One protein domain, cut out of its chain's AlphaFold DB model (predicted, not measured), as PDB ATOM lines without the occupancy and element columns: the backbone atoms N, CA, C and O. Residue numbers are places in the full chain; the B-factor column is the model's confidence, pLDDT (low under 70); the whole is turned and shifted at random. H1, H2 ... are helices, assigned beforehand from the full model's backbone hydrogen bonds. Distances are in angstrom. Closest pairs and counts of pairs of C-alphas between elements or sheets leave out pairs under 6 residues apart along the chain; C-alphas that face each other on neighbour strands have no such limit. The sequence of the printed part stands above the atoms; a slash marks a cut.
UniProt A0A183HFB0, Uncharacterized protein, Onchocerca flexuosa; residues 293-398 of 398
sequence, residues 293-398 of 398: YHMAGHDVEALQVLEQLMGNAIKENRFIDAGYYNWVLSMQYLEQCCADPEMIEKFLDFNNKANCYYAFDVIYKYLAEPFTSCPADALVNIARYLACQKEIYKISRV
ATOM      1  N   TYR A 293      97.746 -44.115 -12.664       47.53
ATOM      2  CA  TYR A 293      96.348 -43.766 -12.960       47.53
ATOM      3  C   TYR A 293      96.006 -42.382 -12.386       47.53
ATOM      4  O   TYR A 293      95.376 -41.576 -13.066       47.53
ATOM      5  N   HIS A 294      96.533 -42.069 -11.203       46.38
ATOM      6  CA  HIS A 294      96.379 -40.790 -10.510       46.38
ATOM      7  C   HIS A 294      97.224 -39.657 -11.110       46.38
ATOM      8  O   HIS A 294      96.841 -38.491 -11.029       46.38
ATOM      9  N   MET A 295      98.346 -39.972 -11.767       39.81
ATOM     10  CA  MET A 295      99.122 -39.021 -12.577       39.81
ATOM     11  C   MET A 295      98.588 -38.878 -14.012       39.81
ATOM     12  O   MET A 295      98.784 -37.824 -14.615       39.81
ATOM     13  N   ALA A 296      97.882 -39.889 -14.527       43.72
ATOM     14  CA  ALA A 296      97.222 -39.916 -15.834       43.72
ATOM     15  C   ALA A 296      95.796 -39.328 -15.808       43.72
ATOM     16  O   ALA A 296      95.186 -39.140 -16.856       43.72
ATOM     17  N   GLY A 297      95.246 -39.033 -14.623       51.19
ATOM     18  CA  GLY A 297      93.901 -38.467 -14.449       51.19
ATOM     19  C   GLY A 297      92.749 -39.472 -14.595       51.19
ATOM     20  O   GLY A 297      91.604 -39.063 -14.783       51.19
ATOM     21  N   HIS A 298      93.033 -40.774 -14.503       56.03
ATOM     22  CA  HIS A 298      92.080 -41.878 -14.669       56.03
ATOM     23  C   HIS A 298      91.782 -42.603 -13.336       56.03
ATOM     24  O   HIS A 298      91.687 -43.830 -13.278       56.03
ATOM     25  N   ASP A 299      91.593 -41.848 -12.251       58.53
ATOM     26  CA  ASP A 299      91.347 -42.370 -10.891       58.53
ATOM     27  C   ASP A 299      90.110 -43.275 -10.784       58.53
ATOM     28  O   ASP A 299      90.067 -44.235 -10.014       58.53
ATOM     29  N   VAL A 300      89.090 -42.990 -11.592       65.19
ATOM     30  CA  VAL A 300      87.798 -43.686 -11.543       65.19
ATOM     31  C   VAL A 300      87.904 -45.125 -12.057       65.19
ATOM     32  O   VAL A 300      87.268 -46.021 -11.505       65.19
ATOM     33  N   GLU A 301      88.715 -45.370 -13.087       63.28
ATOM     34  CA  GLU A 301      88.876 -46.707 -13.679       63.28
ATOM     35  C   GLU A 301      89.649 -47.638 -12.737       63.28
ATOM     36  O   GLU A 301      89.266 -48.795 -12.551       63.28
ATOM     37  N   ALA A 302      90.678 -47.113 -12.065       58.44
ATOM     38  CA  ALA A 302      91.434 -47.851 -11.056       58.44
ATOM     39  C   ALA A 302      90.545 -48.280  -9.874       58.44
ATOM     40  O   ALA A 302      90.614 -49.431  -9.433       58.44
ATOM     41  N   LEU A 303      89.668 -47.385  -9.404       70.81
ATOM     42  CA  LEU A 303      88.694 -47.691  -8.353       70.81
ATOM     43  C   LEU A 303      87.704 -48.778  -8.790       70.81
ATOM     44  O   LEU A 303      87.481 -49.728  -8.042       70.81
ATOM     45  N   GLN A 304      87.167 -48.698 -10.013       72.19
ATOM     46  CA  GLN A 304      86.233 -49.705 -10.533       72.19
ATOM     47  C   GLN A 304      86.862 -51.098 -10.622       72.19
ATOM     48  O   GLN A 304      86.233 -52.088 -10.246       72.19
ATOM     49  N   VAL A 305      88.111 -51.194 -11.087       66.19
ATOM     50  CA  VAL A 305      88.828 -52.475 -11.149       66.19
ATOM     51  C   VAL A 305      89.065 -53.030  -9.743       66.19
ATOM     52  O   VAL A 305      88.838 -54.218  -9.513       66.19
ATOM     53  N   LEU A 306      89.458 -52.191  -8.779       71.00
ATOM     54  CA  LEU A 306      89.640 -52.608  -7.384       71.00
ATOM     55  C   LEU A 306      88.334 -53.096  -6.745       71.00
ATOM     56  O   LEU A 306      88.336 -54.121  -6.062       71.00
ATOM     57  N   GLU A 307      87.214 -52.415  -6.988       79.81
ATOM     58  CA  GLU A 307      85.894 -52.849  -6.518       79.81
ATOM     59  C   GLU A 307      85.480 -54.193  -7.131       79.81
ATOM     60  O   GLU A 307      84.964 -55.065  -6.425       79.81
ATOM     61  N   GLN A 308      85.752 -54.406  -8.423       77.69
ATOM     62  CA  GLN A 308      85.488 -55.682  -9.091       77.69
ATOM     63  C   GLN A 308      86.359 -56.814  -8.535       77.69
ATOM     64  O   GLN A 308      85.832 -57.879  -8.210       77.69
ATOM     65  N   LEU A 309      87.666 -56.587  -8.373       72.75
ATOM     66  CA  LEU A 309      88.593 -57.567  -7.796       72.75
ATOM     67  C   LEU A 309      88.213 -57.920  -6.356       72.75
ATOM     68  O   LEU A 309      88.185 -59.094  -5.994       72.75
ATOM     69  N   MET A 310      87.840 -56.920  -5.556       82.31
ATOM     70  CA  MET A 310      87.331 -57.116  -4.203       82.31
ATOM     71  C   MET A 310      86.048 -57.957  -4.206       82.31
ATOM     72  O   MET A 310      85.951 -58.939  -3.468       82.31
ATOM     73  N   GLY A 311      85.085 -57.627  -5.070       81.69
ATOM     74  CA  GLY A 311      83.846 -58.387  -5.220       81.69
ATOM     75  C   GLY A 311      84.082 -59.838  -5.647       81.69
ATOM     76  O   GLY A 311      83.427 -60.745  -5.126       81.69
ATOM     77  N   ASN A 312      85.036 -60.073  -6.548       77.88
ATOM     78  CA  ASN A 312      85.418 -61.411  -7.001       77.88
ATOM     79  C   ASN A 312      86.113 -62.202  -5.888       77.88
ATOM     80  O   ASN A 312      85.682 -63.312  -5.590       77.88
ATOM     81  N   ALA A 313      87.083 -61.608  -5.188       79.56
ATOM     82  CA  ALA A 313      87.769 -62.244  -4.062       79.56
ATOM     83  C   ALA A 313      86.789 -62.670  -2.958       79.56
ATOM     84  O   ALA A 313      86.861 -63.789  -2.446       79.56
ATOM     85  N   ILE A 314      85.808 -61.817  -2.639       86.19
ATOM     86  CA  ILE A 314      84.763 -62.159  -1.671       86.19
ATOM     87  C   ILE A 314      83.881 -63.299  -2.207       86.19
ATOM     88  O   ILE A 314      83.554 -64.224  -1.464       86.19
ATOM     89  N   LYS A 315      83.496 -63.293  -3.491       84.81
ATOM     90  CA  LYS A 315      82.709 -64.382  -4.107       84.81
ATOM     91  C   LYS A 315      83.454 -65.721  -4.107       84.81
ATOM     92  O   LYS A 315      82.822 -66.726  -3.793       84.81
ATOM     93  N   GLU A 316      84.758 -65.706  -4.357       79.88
ATOM     94  CA  GLU A 316      85.652 -66.872  -4.405       79.88
ATOM     95  C   GLU A 316      86.135 -67.351  -3.024       79.88
ATOM     96  O   GLU A 316      86.859 -68.337  -2.940       79.88
ATOM     97  N   ASN A 317      85.728 -66.687  -1.932       84.56
ATOM     98  CA  ASN A 317      86.176 -66.969  -0.559       84.56
ATOM     99  C   ASN A 317      87.698 -66.793  -0.355       84.56
ATOM    100  O   ASN A 317      88.295 -67.413   0.525       84.56
ATOM    101  N   ARG A 318      88.333 -65.923  -1.147       82.50
ATOM    102  CA  ARG A 318      89.742 -65.532  -1.003       82.50
ATOM    103  C   ARG A 318      89.850 -64.369  -0.017       82.50
ATOM    104  O   ARG A 318      89.959 -63.206  -0.405       82.50
ATOM    105  N   PHE A 319      89.756 -64.671   1.278       84.88
ATOM    106  CA  PHE A 319      89.593 -63.648   2.316       84.88
ATOM    107  C   PHE A 319      90.852 -62.814   2.595       84.88
ATOM    108  O   PHE A 319      90.716 -61.621   2.862       84.88
ATOM    109  N   ILE A 320      92.065 -63.365   2.445       83.44
ATOM    110  CA  ILE A 320      93.298 -62.547   2.438       83.44
ATOM    111  C   ILE A 320      93.257 -61.484   1.345       83.44
ATOM    112  O   ILE A 320      93.536 -60.317   1.620       83.44
ATOM    113  N   ASP A 321      92.897 -61.876   0.123       78.00
ATOM    114  CA  ASP A 321      92.894 -60.963  -1.020       78.00
ATOM    115  C   ASP A 321      91.786 -59.918  -0.863       78.00
ATOM    116  O   ASP A 321      92.021 -58.730  -1.066       78.00
ATOM    117  N   ALA A 322      90.606 -60.324  -0.379       85.19
ATOM    118  CA  ALA A 322      89.541 -59.397  -0.011       85.19
ATOM    119  C   ALA A 322      89.999 -58.388   1.058       85.19
ATOM    120  O   ALA A 322      89.723 -57.194   0.928       85.19
ATOM    121  N   GLY A 323      90.721 -58.839   2.089       85.81
ATOM    122  CA  GLY A 323      91.300 -57.967   3.113       85.81
ATOM    123  C   GLY A 323      92.293 -56.966   2.525       85.81
ATOM    124  O   GLY A 323      92.193 -55.766   2.781       85.81
ATOM    125  N   TYR A 324      93.191 -57.444   1.666       79.50
ATOM    126  CA  TYR A 324      94.174 -56.616   0.975       79.50
ATOM    127  C   TYR A 324      93.520 -55.562   0.071       79.50
ATOM    128  O   TYR A 324      93.844 -54.381   0.185       79.50
ATOM    129  N   TYR A 325      92.553 -55.937  -0.773       80.75
ATOM    130  CA  TYR A 325      91.874 -54.989  -1.664       80.75
ATOM    131  C   TYR A 325      91.076 -53.926  -0.896       80.75
ATOM    132  O   TYR A 325      91.111 -52.754  -1.269       80.75
ATOM    133  N   ASN A 326      90.415 -54.294   0.209       85.81
ATOM    134  CA  ASN A 326      89.740 -53.324   1.080       85.81
ATOM    135  C   ASN A 326      90.738 -52.347   1.732       85.81
ATOM    136  O   ASN A 326      90.423 -51.168   1.881       85.81
ATOM    137  N   TRP A 327      91.944 -52.802   2.087       85.25
ATOM    138  CA  TRP A 327      92.995 -51.932   2.625       85.25
ATOM    139  C   TRP A 327      93.547 -50.968   1.568       85.25
ATOM    140  O   TRP A 327      93.740 -49.788   1.846       85.25
ATOM    141  N   VAL A 328      93.753 -51.434   0.335       75.75
ATOM    142  CA  VAL A 328      94.194 -50.562  -0.766       75.75
ATOM    143  C   VAL A 328      93.141 -49.490  -1.065       75.75
ATOM    144  O   VAL A 328      93.483 -48.315  -1.178       75.75
ATOM    145  N   LEU A 329      91.859 -49.869  -1.125       79.50
ATOM    146  CA  LEU A 329      90.753 -48.923  -1.295       79.50
ATOM    147  C   LEU A 329      90.678 -47.912  -0.148       79.50
ATOM    148  O   LEU A 329      90.469 -46.729  -0.397       79.50
ATOM    149  N   SER A 330      90.892 -48.343   1.100       83.69
ATOM    150  CA  SER A 330      90.915 -47.414   2.231       83.69
ATOM    151  C   SER A 330      92.041 -46.387   2.064       83.69
ATOM    152  O   SER A 330      91.788 -45.188   2.152       83.69
ATOM    153  N   MET A 331      93.255 -46.816   1.716       78.12
ATOM    154  CA  MET A 331      94.378 -45.901   1.491       78.12
ATOM    155  C   MET A 331      94.114 -44.893   0.367       78.12
ATOM    156  O   MET A 331      94.500 -43.736   0.498       78.12
ATOM    157  N   GLN A 332      93.389 -45.279  -0.685       74.56
ATOM    158  CA  GLN A 332      92.963 -44.346  -1.733       74.56
ATOM    159  C   GLN A 332      92.004 -43.272  -1.224       74.56
ATOM    160  O   GLN A 332      92.208 -42.083  -1.472       74.56
ATOM    161  N   TYR A 333      90.999 -43.662  -0.440       79.50
ATOM    162  CA  TYR A 333      90.130 -42.678   0.201       79.50
ATOM    163  C   TYR A 333      90.905 -41.779   1.165       79.50
ATOM    164  O   TYR A 333      90.615 -40.590   1.223       79.50
ATOM    165  N   LEU A 334      91.921 -42.302   1.864       78.31
ATOM    166  CA  LEU A 334      92.782 -41.513   2.748       78.31
ATOM    167  C   LEU A 334      93.577 -40.437   1.990       78.31
ATOM    168  O   LEU A 334      93.705 -39.323   2.493       78.31
ATOM    169  N   GLU A 335      94.082 -40.741   0.794       71.12
ATOM    170  CA  GLU A 335      94.748 -39.754  -0.068       71.12
ATOM    171  C   GLU A 335      93.768 -38.658  -0.526       71.12
ATOM    172  O   GLU A 335      94.109 -37.472  -0.524       71.12
ATOM    173  N   GLN A 336      92.517 -39.031  -0.820       69.62
ATOM    174  CA  GLN A 336      91.446 -38.109  -1.222       69.62
ATOM    175  C   GLN A 336      90.827 -37.317  -0.052       69.62
ATOM    176  O   GLN A 336      90.220 -36.268  -0.279       69.62
ATOM    177  N   CYS A 337      91.022 -37.743   1.203       66.75
ATOM    178  CA  CYS A 337      90.544 -37.033   2.400       66.75
ATOM    179  C   CYS A 337      91.090 -35.602   2.517       66.75
ATOM    180  O   CYS A 337      90.487 -34.773   3.196       66.75
ATOM    181  N   CYS A 338      92.223 -35.297   1.874       63.75
ATOM    182  CA  CYS A 338      92.759 -33.936   1.809       63.75
ATOM    183  C   CYS A 338      91.827 -32.964   1.061       63.75
ATOM    184  O   CYS A 338      91.892 -31.762   1.315       63.75
ATOM    185  N   ALA A 339      90.987 -33.468   0.148       65.38
ATOM    186  CA  ALA A 339      90.042 -32.680  -0.638       65.38
ATOM    187  C   ALA A 339      88.633 -32.673  -0.022       65.38
ATOM    188  O   ALA A 339      88.052 -31.599   0.118       65.38
ATOM    189  N   ASP A 340      88.128 -33.837   0.411       74.62
ATOM    190  CA  ASP A 340      86.758 -34.001   0.914       74.62
ATOM    191  C   ASP A 340      86.714 -34.713   2.286       74.62
ATOM    192  O   ASP A 340      87.027 -35.906   2.380       74.62
ATOM    193  N   PRO A 341      86.251 -34.044   3.363       76.38
ATOM    194  CA  PRO A 341      86.143 -34.636   4.703       76.38
ATOM    195  C   PRO A 341      85.181 -35.833   4.805       76.38
ATOM    196  O   PRO A 341      85.320 -36.659   5.706       76.38
ATOM    197  N   GLU A 342      84.217 -35.956   3.888       77.06
ATOM    198  CA  GLU A 342      83.266 -37.081   3.838       77.06
ATOM    199  C   GLU A 342      83.943 -38.415   3.465       77.06
ATOM    200  O   GLU A 342      83.438 -39.490   3.794       77.06
ATOM    201  N   MET A 343      85.127 -38.376   2.840       77.88
ATOM    202  CA  MET A 343      85.876 -39.583   2.466       77.88
ATOM    203  C   MET A 343      86.505 -40.292   3.672       77.88
ATOM    204  O   MET A 343      86.806 -41.486   3.595       77.88
ATOM    205  N   ILE A 344      86.613 -39.613   4.821       81.25
ATOM    206  CA  ILE A 344      87.130 -40.191   6.069       81.25
ATOM    207  C   ILE A 344      86.220 -41.320   6.567       81.25
ATOM    208  O   ILE A 344      86.706 -42.345   7.046       81.25
ATOM    209  N   GLU A 345      84.900 -41.171   6.433       84.75
ATOM    210  CA  GLU A 345      83.956 -42.213   6.847       84.75
ATOM    211  C   GLU A 345      84.108 -43.470   5.979       84.75
ATOM    212  O   GLU A 345      84.152 -44.588   6.502       84.75
ATOM    213  N   LYS A 346      84.289 -43.288   4.665       84.25
ATOM    214  CA  LYS A 346      84.554 -44.384   3.723       84.25
ATOM    215  C   LYS A 346      85.893 -45.060   4.005       84.25
ATOM    216  O   LYS A 346      85.950 -46.287   4.033       84.25
ATOM    217  N   PHE A 347      86.946 -44.289   4.284       85.75
ATOM    218  CA  PHE A 347      88.234 -44.830   4.722       85.75
ATOM    219  C   PHE A 347      88.068 -45.748   5.938       85.75
ATOM    220  O   PHE A 347      88.535 -46.886   5.917       85.75
ATOM    221  N   LEU A 348      87.375 -45.280   6.979       86.44
ATOM    222  CA  LEU A 348      87.156 -46.062   8.195       86.44
ATOM    223  C   LEU A 348      86.351 -47.336   7.918       86.44
ATOM    224  O   LEU A 348      86.684 -48.390   8.458       86.44
ATOM    225  N   ASP A 349      85.327 -47.268   7.067       88.56
ATOM    226  CA  ASP A 349      84.524 -48.434   6.690       88.56
ATOM    227  C   ASP A 349      85.355 -49.497   5.953       88.56
ATOM    228  O   ASP A 349      85.388 -50.660   6.369       88.56
ATOM    229  N   PHE A 350      86.101 -49.102   4.916       87.94
ATOM    230  CA  PHE A 350      86.962 -50.016   4.160       87.94
ATOM    231  C   PHE A 350      88.130 -50.550   4.994       87.94
ATOM    232  O   PHE A 350      88.458 -51.733   4.908       87.94
ATOM    233  N   ASN A 351      88.713 -49.731   5.870       88.75
ATOM    234  CA  ASN A 351      89.769 -50.168   6.779       88.75
ATOM    235  C   ASN A 351      89.255 -51.201   7.798       88.75
ATOM    236  O   ASN A 351      89.923 -52.198   8.077       88.75
ATOM    237  N   ASN A 352      88.039 -51.015   8.317       89.56
ATOM    238  CA  ASN A 352      87.407 -52.002   9.192       89.56
ATOM    239  C   ASN A 352      87.132 -53.313   8.446       89.56
ATOM    240  O   ASN A 352      87.470 -54.383   8.953       89.56
ATOM    241  N   LYS A 353      86.590 -53.246   7.222       90.31
ATOM    242  CA  LYS A 353      86.372 -54.425   6.368       90.31
ATOM    243  C   LYS A 353      87.670 -55.172   6.072       90.31
ATOM    244  O   LYS A 353      87.688 -56.396   6.167       90.31
ATOM    245  N   ALA A 354      88.755 -54.454   5.786       89.31
ATOM    246  CA  ALA A 354      90.071 -55.035   5.547       89.31
ATOM    247  C   ALA A 354      90.547 -55.889   6.729       89.31
ATOM    248  O   ALA A 354      90.879 -57.064   6.559       89.31
ATOM    249  N   ASN A 355      90.496 -55.321   7.937       89.75
ATOM    250  CA  ASN A 355      90.878 -56.019   9.163       89.75
ATOM    251  C   ASN A 355      89.987 -57.238   9.428       89.75
ATOM    252  O   ASN A 355      90.481 -58.284   9.846       89.75
ATOM    253  N   CYS A 356      88.685 -57.129   9.158       90.31
ATOM    254  CA  CYS A 356      87.748 -58.227   9.367       90.31
ATOM    255  C   CYS A 356      87.973 -59.383   8.388       90.31
ATOM    256  O   CYS A 356      88.013 -60.529   8.824       90.31
ATOM    257  N   TYR A 357      88.163 -59.116   7.094       90.19
ATOM    258  CA  TYR A 357      88.453 -60.173   6.120       90.19
ATOM    259  C   TYR A 357      89.808 -60.837   6.381       90.19
ATOM    260  O   TYR A 357      89.905 -62.061   6.324       90.19
ATOM    261  N   TYR A 358      90.826 -60.055   6.755       89.50
ATOM    262  CA  TYR A 358      92.132 -60.590   7.139       89.50
ATOM    263  C   TYR A 358      92.044 -61.503   8.371       89.50
ATOM    264  O   TYR A 358      92.584 -62.605   8.380       89.50
ATOM    265  N   ALA A 359      91.318 -61.067   9.403       88.56
ATOM    266  CA  ALA A 359      91.081 -61.857  10.604       88.56
ATOM    267  C   ALA A 359      90.259 -63.127  10.303       88.56
ATOM    268  O   ALA A 359      90.577 -64.208  10.798       88.56
ATOM    269  N   PHE A 360      89.229 -63.015   9.461       89.19
ATOM    270  CA  PHE A 360      88.361 -64.131   9.097       89.19
ATOM    271  C   PHE A 360      89.068 -65.198   8.253       89.19
ATOM    272  O   PHE A 360      88.741 -66.371   8.402       89.19
ATOM    273  N   ASP A 361      90.066 -64.840   7.437       88.81
ATOM    274  CA  ASP A 361      90.854 -65.812   6.662       88.81
ATOM    275  C   ASP A 361      91.455 -66.917   7.540       88.81
ATOM    276  O   ASP A 361      91.426 -68.087   7.168       88.81
ATOM    277  N   VAL A 362      91.928 -66.569   8.741       86.62
ATOM    278  CA  VAL A 362      92.508 -67.536   9.686       86.62
ATOM    279  C   VAL A 362      91.465 -68.559  10.142       86.62
ATOM    280  O   VAL A 362      91.755 -69.754  10.205       86.62
ATOM    281  N   ILE A 363      90.241 -68.102  10.427       86.94
ATOM    282  CA  ILE A 363      89.122 -68.979  10.798       86.94
ATOM    283  C   ILE A 363      88.695 -69.817   9.591       86.94
ATOM    284  O   ILE A 363      88.500 -71.024   9.718       86.94
ATOM    285  N   TYR A 364      88.578 -69.199   8.416       86.62
ATOM    286  CA  TYR A 364      88.173 -69.882   7.194       86.62
ATOM    287  C   TYR A 364      89.151 -70.992   6.808       86.62
ATOM    288  O   TYR A 364      88.717 -72.108   6.544       86.62
ATOM    289  N   LYS A 365      90.463 -70.731   6.850       85.62
ATOM    290  CA  LYS A 365      91.489 -71.752   6.606       85.62
ATOM    291  C   LYS A 365      91.408 -72.892   7.600       85.62
ATOM    292  O   LYS A 365      91.415 -74.039   7.180       85.62
ATOM    293  N   TYR A 366      91.237 -72.589   8.887       84.69
ATOM    294  CA  TYR A 366      91.066 -73.622   9.906       84.69
ATOM    295  C   TYR A 366      89.852 -74.533   9.649       84.69
ATOM    296  O   TYR A 366      89.886 -75.711   9.990       84.69
ATOM    297  N   LEU A 367      88.782 -74.004   9.044       83.19
ATOM    298  CA  LEU A 367      87.583 -74.775   8.691       83.19
ATOM    299  C   LEU A 367      87.700 -75.509   7.346       83.19
ATOM    300  O   LEU A 367      87.139 -76.592   7.194       83.19
ATOM    301  N   ALA A 368      88.364 -74.905   6.362       82.81
ATOM    302  CA  ALA A 368      88.412 -75.396   4.987       82.81
ATOM    303  C   ALA A 368      89.611 -76.318   4.712       82.81
ATOM    304  O   ALA A 368      89.519 -77.206   3.863       82.81
ATOM    305  N   GLU A 369      90.731 -76.124   5.408       80.62
ATOM    306  CA  GLU A 369      91.964 -76.877   5.204       80.62
ATOM    307  C   GLU A 369      92.147 -77.934   6.311       80.62
ATOM    308  O   GLU A 369      92.077 -77.623   7.499       80.62
ATOM    309  N   PRO A 370      92.442 -79.201   5.965       67.56
ATOM    310  CA  PRO A 370      92.455 -80.305   6.929       67.56
ATOM    311  C   PRO A 370      93.594 -80.259   7.968       67.56
ATOM    312  O   PRO A 370      93.584 -81.065   8.896       67.56
ATOM    313  N   PHE A 371      94.578 -79.354   7.836       67.50
ATOM    314  CA  PHE A 371      95.796 -79.341   8.663       67.50
ATOM    315  C   PHE A 371      96.315 -77.934   9.025       67.50
ATOM    316  O   PHE A 371      97.526 -77.703   9.047       67.50
ATOM    317  N   THR A 372      95.440 -76.977   9.336       69.62
ATOM    318  CA  THR A 372      95.881 -75.652   9.805       69.62
ATOM    319  C   THR A 372      96.185 -75.673  11.308       69.62
ATOM    320  O   THR A 372      95.294 -75.791  12.149       69.62
ATOM    321  N   SER A 373      97.455 -75.525  11.687       69.31
ATOM    322  CA  SER A 373      97.871 -75.439  13.091       69.31
ATOM    323  C   SER A 373      97.642 -74.028  13.653       69.31
ATOM    324  O   SER A 373      98.546 -73.195  13.631       69.31
ATOM    325  N   CYS A 374      96.435 -73.755  14.157       76.62
ATOM    326  CA  CYS A 374      96.104 -72.530  14.893       76.62
ATOM    327  C   CYS A 374      95.657 -72.882  16.328       76.62
ATOM    328  O   CYS A 374      94.820 -73.773  16.489       76.62
ATOM    329  N   PRO A 375      96.200 -72.240  17.383       84.44
ATOM    330  CA  PRO A 375      95.761 -72.503  18.749       84.44
ATOM    331  C   PRO A 375      94.309 -72.051  18.952       84.44
ATOM    332  O   PRO A 375      93.913 -70.979  18.495       84.44
ATOM    333  N   ALA A 376      93.525 -72.848  19.686       82.81
ATOM    334  CA  ALA A 376      92.106 -72.579  19.928       82.81
ATOM    335  C   ALA A 376      91.863 -71.197  20.565       82.81
ATOM    336  O   ALA A 376      90.927 -70.499  20.180       82.81
ATOM    337  N   ASP A 377      92.751 -70.754  21.459       86.94
ATOM    338  CA  ASP A 377      92.674 -69.428  22.085       86.94
ATOM    339  C   ASP A 377      92.759 -68.288  21.058       86.94
ATOM    340  O   ASP A 377      92.065 -67.278  21.188       86.94
ATOM    341  N   ALA A 378      93.576 -68.442  20.008       85.94
ATOM    342  CA  ALA A 378      93.670 -67.450  18.942       85.94
ATOM    343  C   ALA A 378      92.382 -67.412  18.115       85.94
ATOM    344  O   ALA A 378      91.857 -66.328  17.880       85.94
ATOM    345  N   LEU A 379      91.826 -68.572  17.749       85.50
ATOM    346  CA  LEU A 379      90.556 -68.647  17.018       85.50
ATOM    347  C   LEU A 379      89.407 -68.008  17.806       85.50
ATOM    348  O   LEU A 379      88.641 -67.231  17.242       85.50
ATOM    349  N   VAL A 380      89.325 -68.263  19.115       87.31
ATOM    350  CA  VAL A 380      88.314 -67.646  19.990       87.31
ATOM    351  C   VAL A 380      88.502 -66.132  20.066       87.31
ATOM    352  O   VAL A 380      87.527 -65.389  19.974       87.31
ATOM    353  N   ASN A 381      89.736 -65.642  20.203       89.06
ATOM    354  CA  ASN A 381      90.000 -64.201  20.239       89.06
ATOM    355  C   ASN A 381      89.680 -63.513  18.905       89.06
ATOM    356  O   ASN A 381      89.108 -62.424  18.906       89.06
ATOM    357  N   ILE A 382      89.988 -64.160  17.779       87.94
ATOM    358  CA  ILE A 382      89.644 -63.675  16.438       87.94
ATOM    359  C   ILE A 382      88.119 -63.652  16.261       87.94
ATOM    360  O   ILE A 382      87.570 -62.636  15.841       87.94
ATOM    361  N   ALA A 383      87.416 -64.716  16.658       85.62
ATOM    362  CA  ALA A 383      85.955 -64.771  16.607       85.62
ATOM    363  C   ALA A 383      85.313 -63.683  17.484       85.62
ATOM    364  O   ALA A 383      84.390 -62.997  17.047       85.62
ATOM    365  N   ARG A 384      85.847 -63.444  18.691       88.19
ATOM    366  CA  ARG A 384      85.408 -62.343  19.569       88.19
ATOM    367  C   ARG A 384      85.639 -60.976  18.939       88.19
ATOM    368  O   ARG A 384      84.768 -60.117  19.048       88.19
ATOM    369  N   TYR A 385      86.788 -60.770  18.294       89.56
ATOM    370  CA  TYR A 385      87.064 -59.535  17.565       89.56
ATOM    371  C   TYR A 385      86.013 -59.309  16.476       89.56
ATOM    372  O   TYR A 385      85.394 -58.251  16.472       89.56
ATOM    373  N   LEU A 386      85.754 -60.310  15.627       87.75
ATOM    374  CA  LEU A 386      84.780 -60.227  14.533       87.75
ATOM    375  C   LEU A 386      83.338 -60.036  15.027       87.75
ATOM    376  O   LEU A 386      82.593 -59.248  14.447       87.75
ATOM    377  N   ALA A 387      82.947 -60.686  16.127       85.50
ATOM    378  CA  ALA A 387      81.612 -60.545  16.709       85.50
ATOM    379  C   ALA A 387      81.306 -59.096  17.140       85.50
ATOM    380  O   ALA A 387      80.170 -58.631  16.995       85.50
ATOM    381  N   CYS A 388      82.324 -58.368  17.613       86.44
ATOM    382  CA  CYS A 388      82.225 -56.967  18.027       86.44
ATOM    383  C   CYS A 388      82.204 -55.963  16.860       86.44
ATOM    384  O   CYS A 388      81.981 -54.777  17.104       86.44
ATOM    385  N   GLN A 389      82.436 -56.397  15.618       86.00
ATOM    386  CA  GLN A 389      82.437 -55.515  14.446       86.00
ATOM    387  C   GLN A 389      81.037 -55.362  13.836       86.00
ATOM    388  O   GLN A 389      80.090 -56.074  14.185       86.00
ATOM    389  N   LYS A 390      80.899 -54.393  12.921       82.88
ATOM    390  CA  LYS A 390      79.694 -54.236  12.092       82.88
ATOM    391  C   LYS A 390      79.487 -55.485  11.226       82.88
ATOM    392  O   LYS A 390      80.425 -56.228  10.958       82.88
ATOM    393  N   GLU A 391      78.250 -55.716  10.795       80.12
ATOM    394  CA  GLU A 391      77.931 -56.840   9.915       80.12
ATOM    395  C   GLU A 391      78.634 -56.681   8.561       80.12
ATOM    396  O   GLU A 391      78.513 -55.646   7.904       80.12
ATOM    397  N   ILE A 392      79.398 -57.700   8.167       82.38
ATOM    398  CA  ILE A 392      80.177 -57.718   6.929       82.38
ATOM    399  C   ILE A 392      79.770 -58.951   6.132       82.38
ATOM    400  O   ILE A 392      79.671 -60.060   6.658       82.38
ATOM    401  N   TYR A 393      79.527 -58.743   4.843       79.94
ATOM    402  CA  TYR A 393      79.099 -59.781   3.917       79.94
ATOM    403  C   TYR A 393      80.051 -60.996   3.943       79.94
ATOM    404  O   TYR A 393      81.269 -60.838   3.903       79.94
ATOM    405  N   LYS A 394      79.484 -62.211   4.013       78.50
ATOM    406  CA  LYS A 394      80.178 -63.515   4.132       78.50
ATOM    407  C   LYS A 394      80.999 -63.780   5.407       78.50
ATOM    408  O   LYS A 394      81.539 -64.877   5.528       78.50
ATOM    409  N   ILE A 395      81.044 -62.865   6.375       79.56
ATOM    410  CA  ILE A 395      81.646 -63.135   7.689       79.56
ATOM    411  C   ILE A 395      80.538 -63.574   8.654       79.56
ATOM    412  O   ILE A 395      79.636 -62.801   8.975       79.56
ATOM    413  N   SER A 396      80.591 -64.829   9.116       67.50
ATOM    414  CA  SER A 396      79.657 -65.334  10.135       67.50
ATOM    415  C   SER A 396      79.949 -64.699  11.499       67.50
ATOM    416  O   SER A 396      81.109 -64.592  11.893       67.50
ATOM    417  N   ARG A 397      78.897 -64.303  12.231       61.81
ATOM    418  CA  ARG A 397      78.985 -63.767  13.608       61.81
ATOM    419  C   ARG A 397      78.766 -64.830  14.694       61.81
ATOM    420  O   ARG A 397      78.709 -64.469  15.868       61.81
ATOM    421  N   VAL A 398      78.579 -66.092  14.299       50.25
ATOM    422  CA  VAL A 398      78.259 -67.226  15.184       50.25
ATOM    423  C   VAL A 398      79.488 -68.075  15.434       50.25
ATOM    424  O   VAL A 398      80.099 -68.486  14.419       50.25
TER     425      VAL A 398
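Overview. This is residues 293 to 398 of the 398 residues of an uncharacterized protein of Onchocerca flexuosa (UniProt A0A183HFB0). Long H4 is the middle of a zigzag: H3 folds back along it, H2 along H3, and H5 packs on H4. The 106 printed residues include five named helices, H1 to H5, all helix. The whole is only just compact, close to loose, radius of gyration of the C-alphas 15.6 A, spanning 47 by 25 by 19 A.

Along the chain. Find C-alpha 343 at (85.876, -39.583, 2.466); H4 runs 36.0 A to 368, with a kink near 362. H3 is 319 to 336, H2 299 to 315, H1 293 to 296, and H5 376 to 387, ending at (81.612, -60.545, 16.709).

Arrangement. Hairpin H3 and H4 touch, closest C-alphas 323 and 354, 4.0 A. Residues 356 to 363 alone of H4 touch H5, a hairpin, closest C-alphas 359 and 382, 6.3 A. Hairpin H2 and H3 touch, closest C-alphas 313 and 322, 5.3 A. H1 is close to H2, not clearly touching. Every O i to N i+4 pair in H2, H3 and H5 is within hydrogen-bond range; in H4, 20 of 22.

Size, cuts and confidence. The printed part has no cut or long link; 22 residues have pLDDT under 70, among them residues 293 to 302.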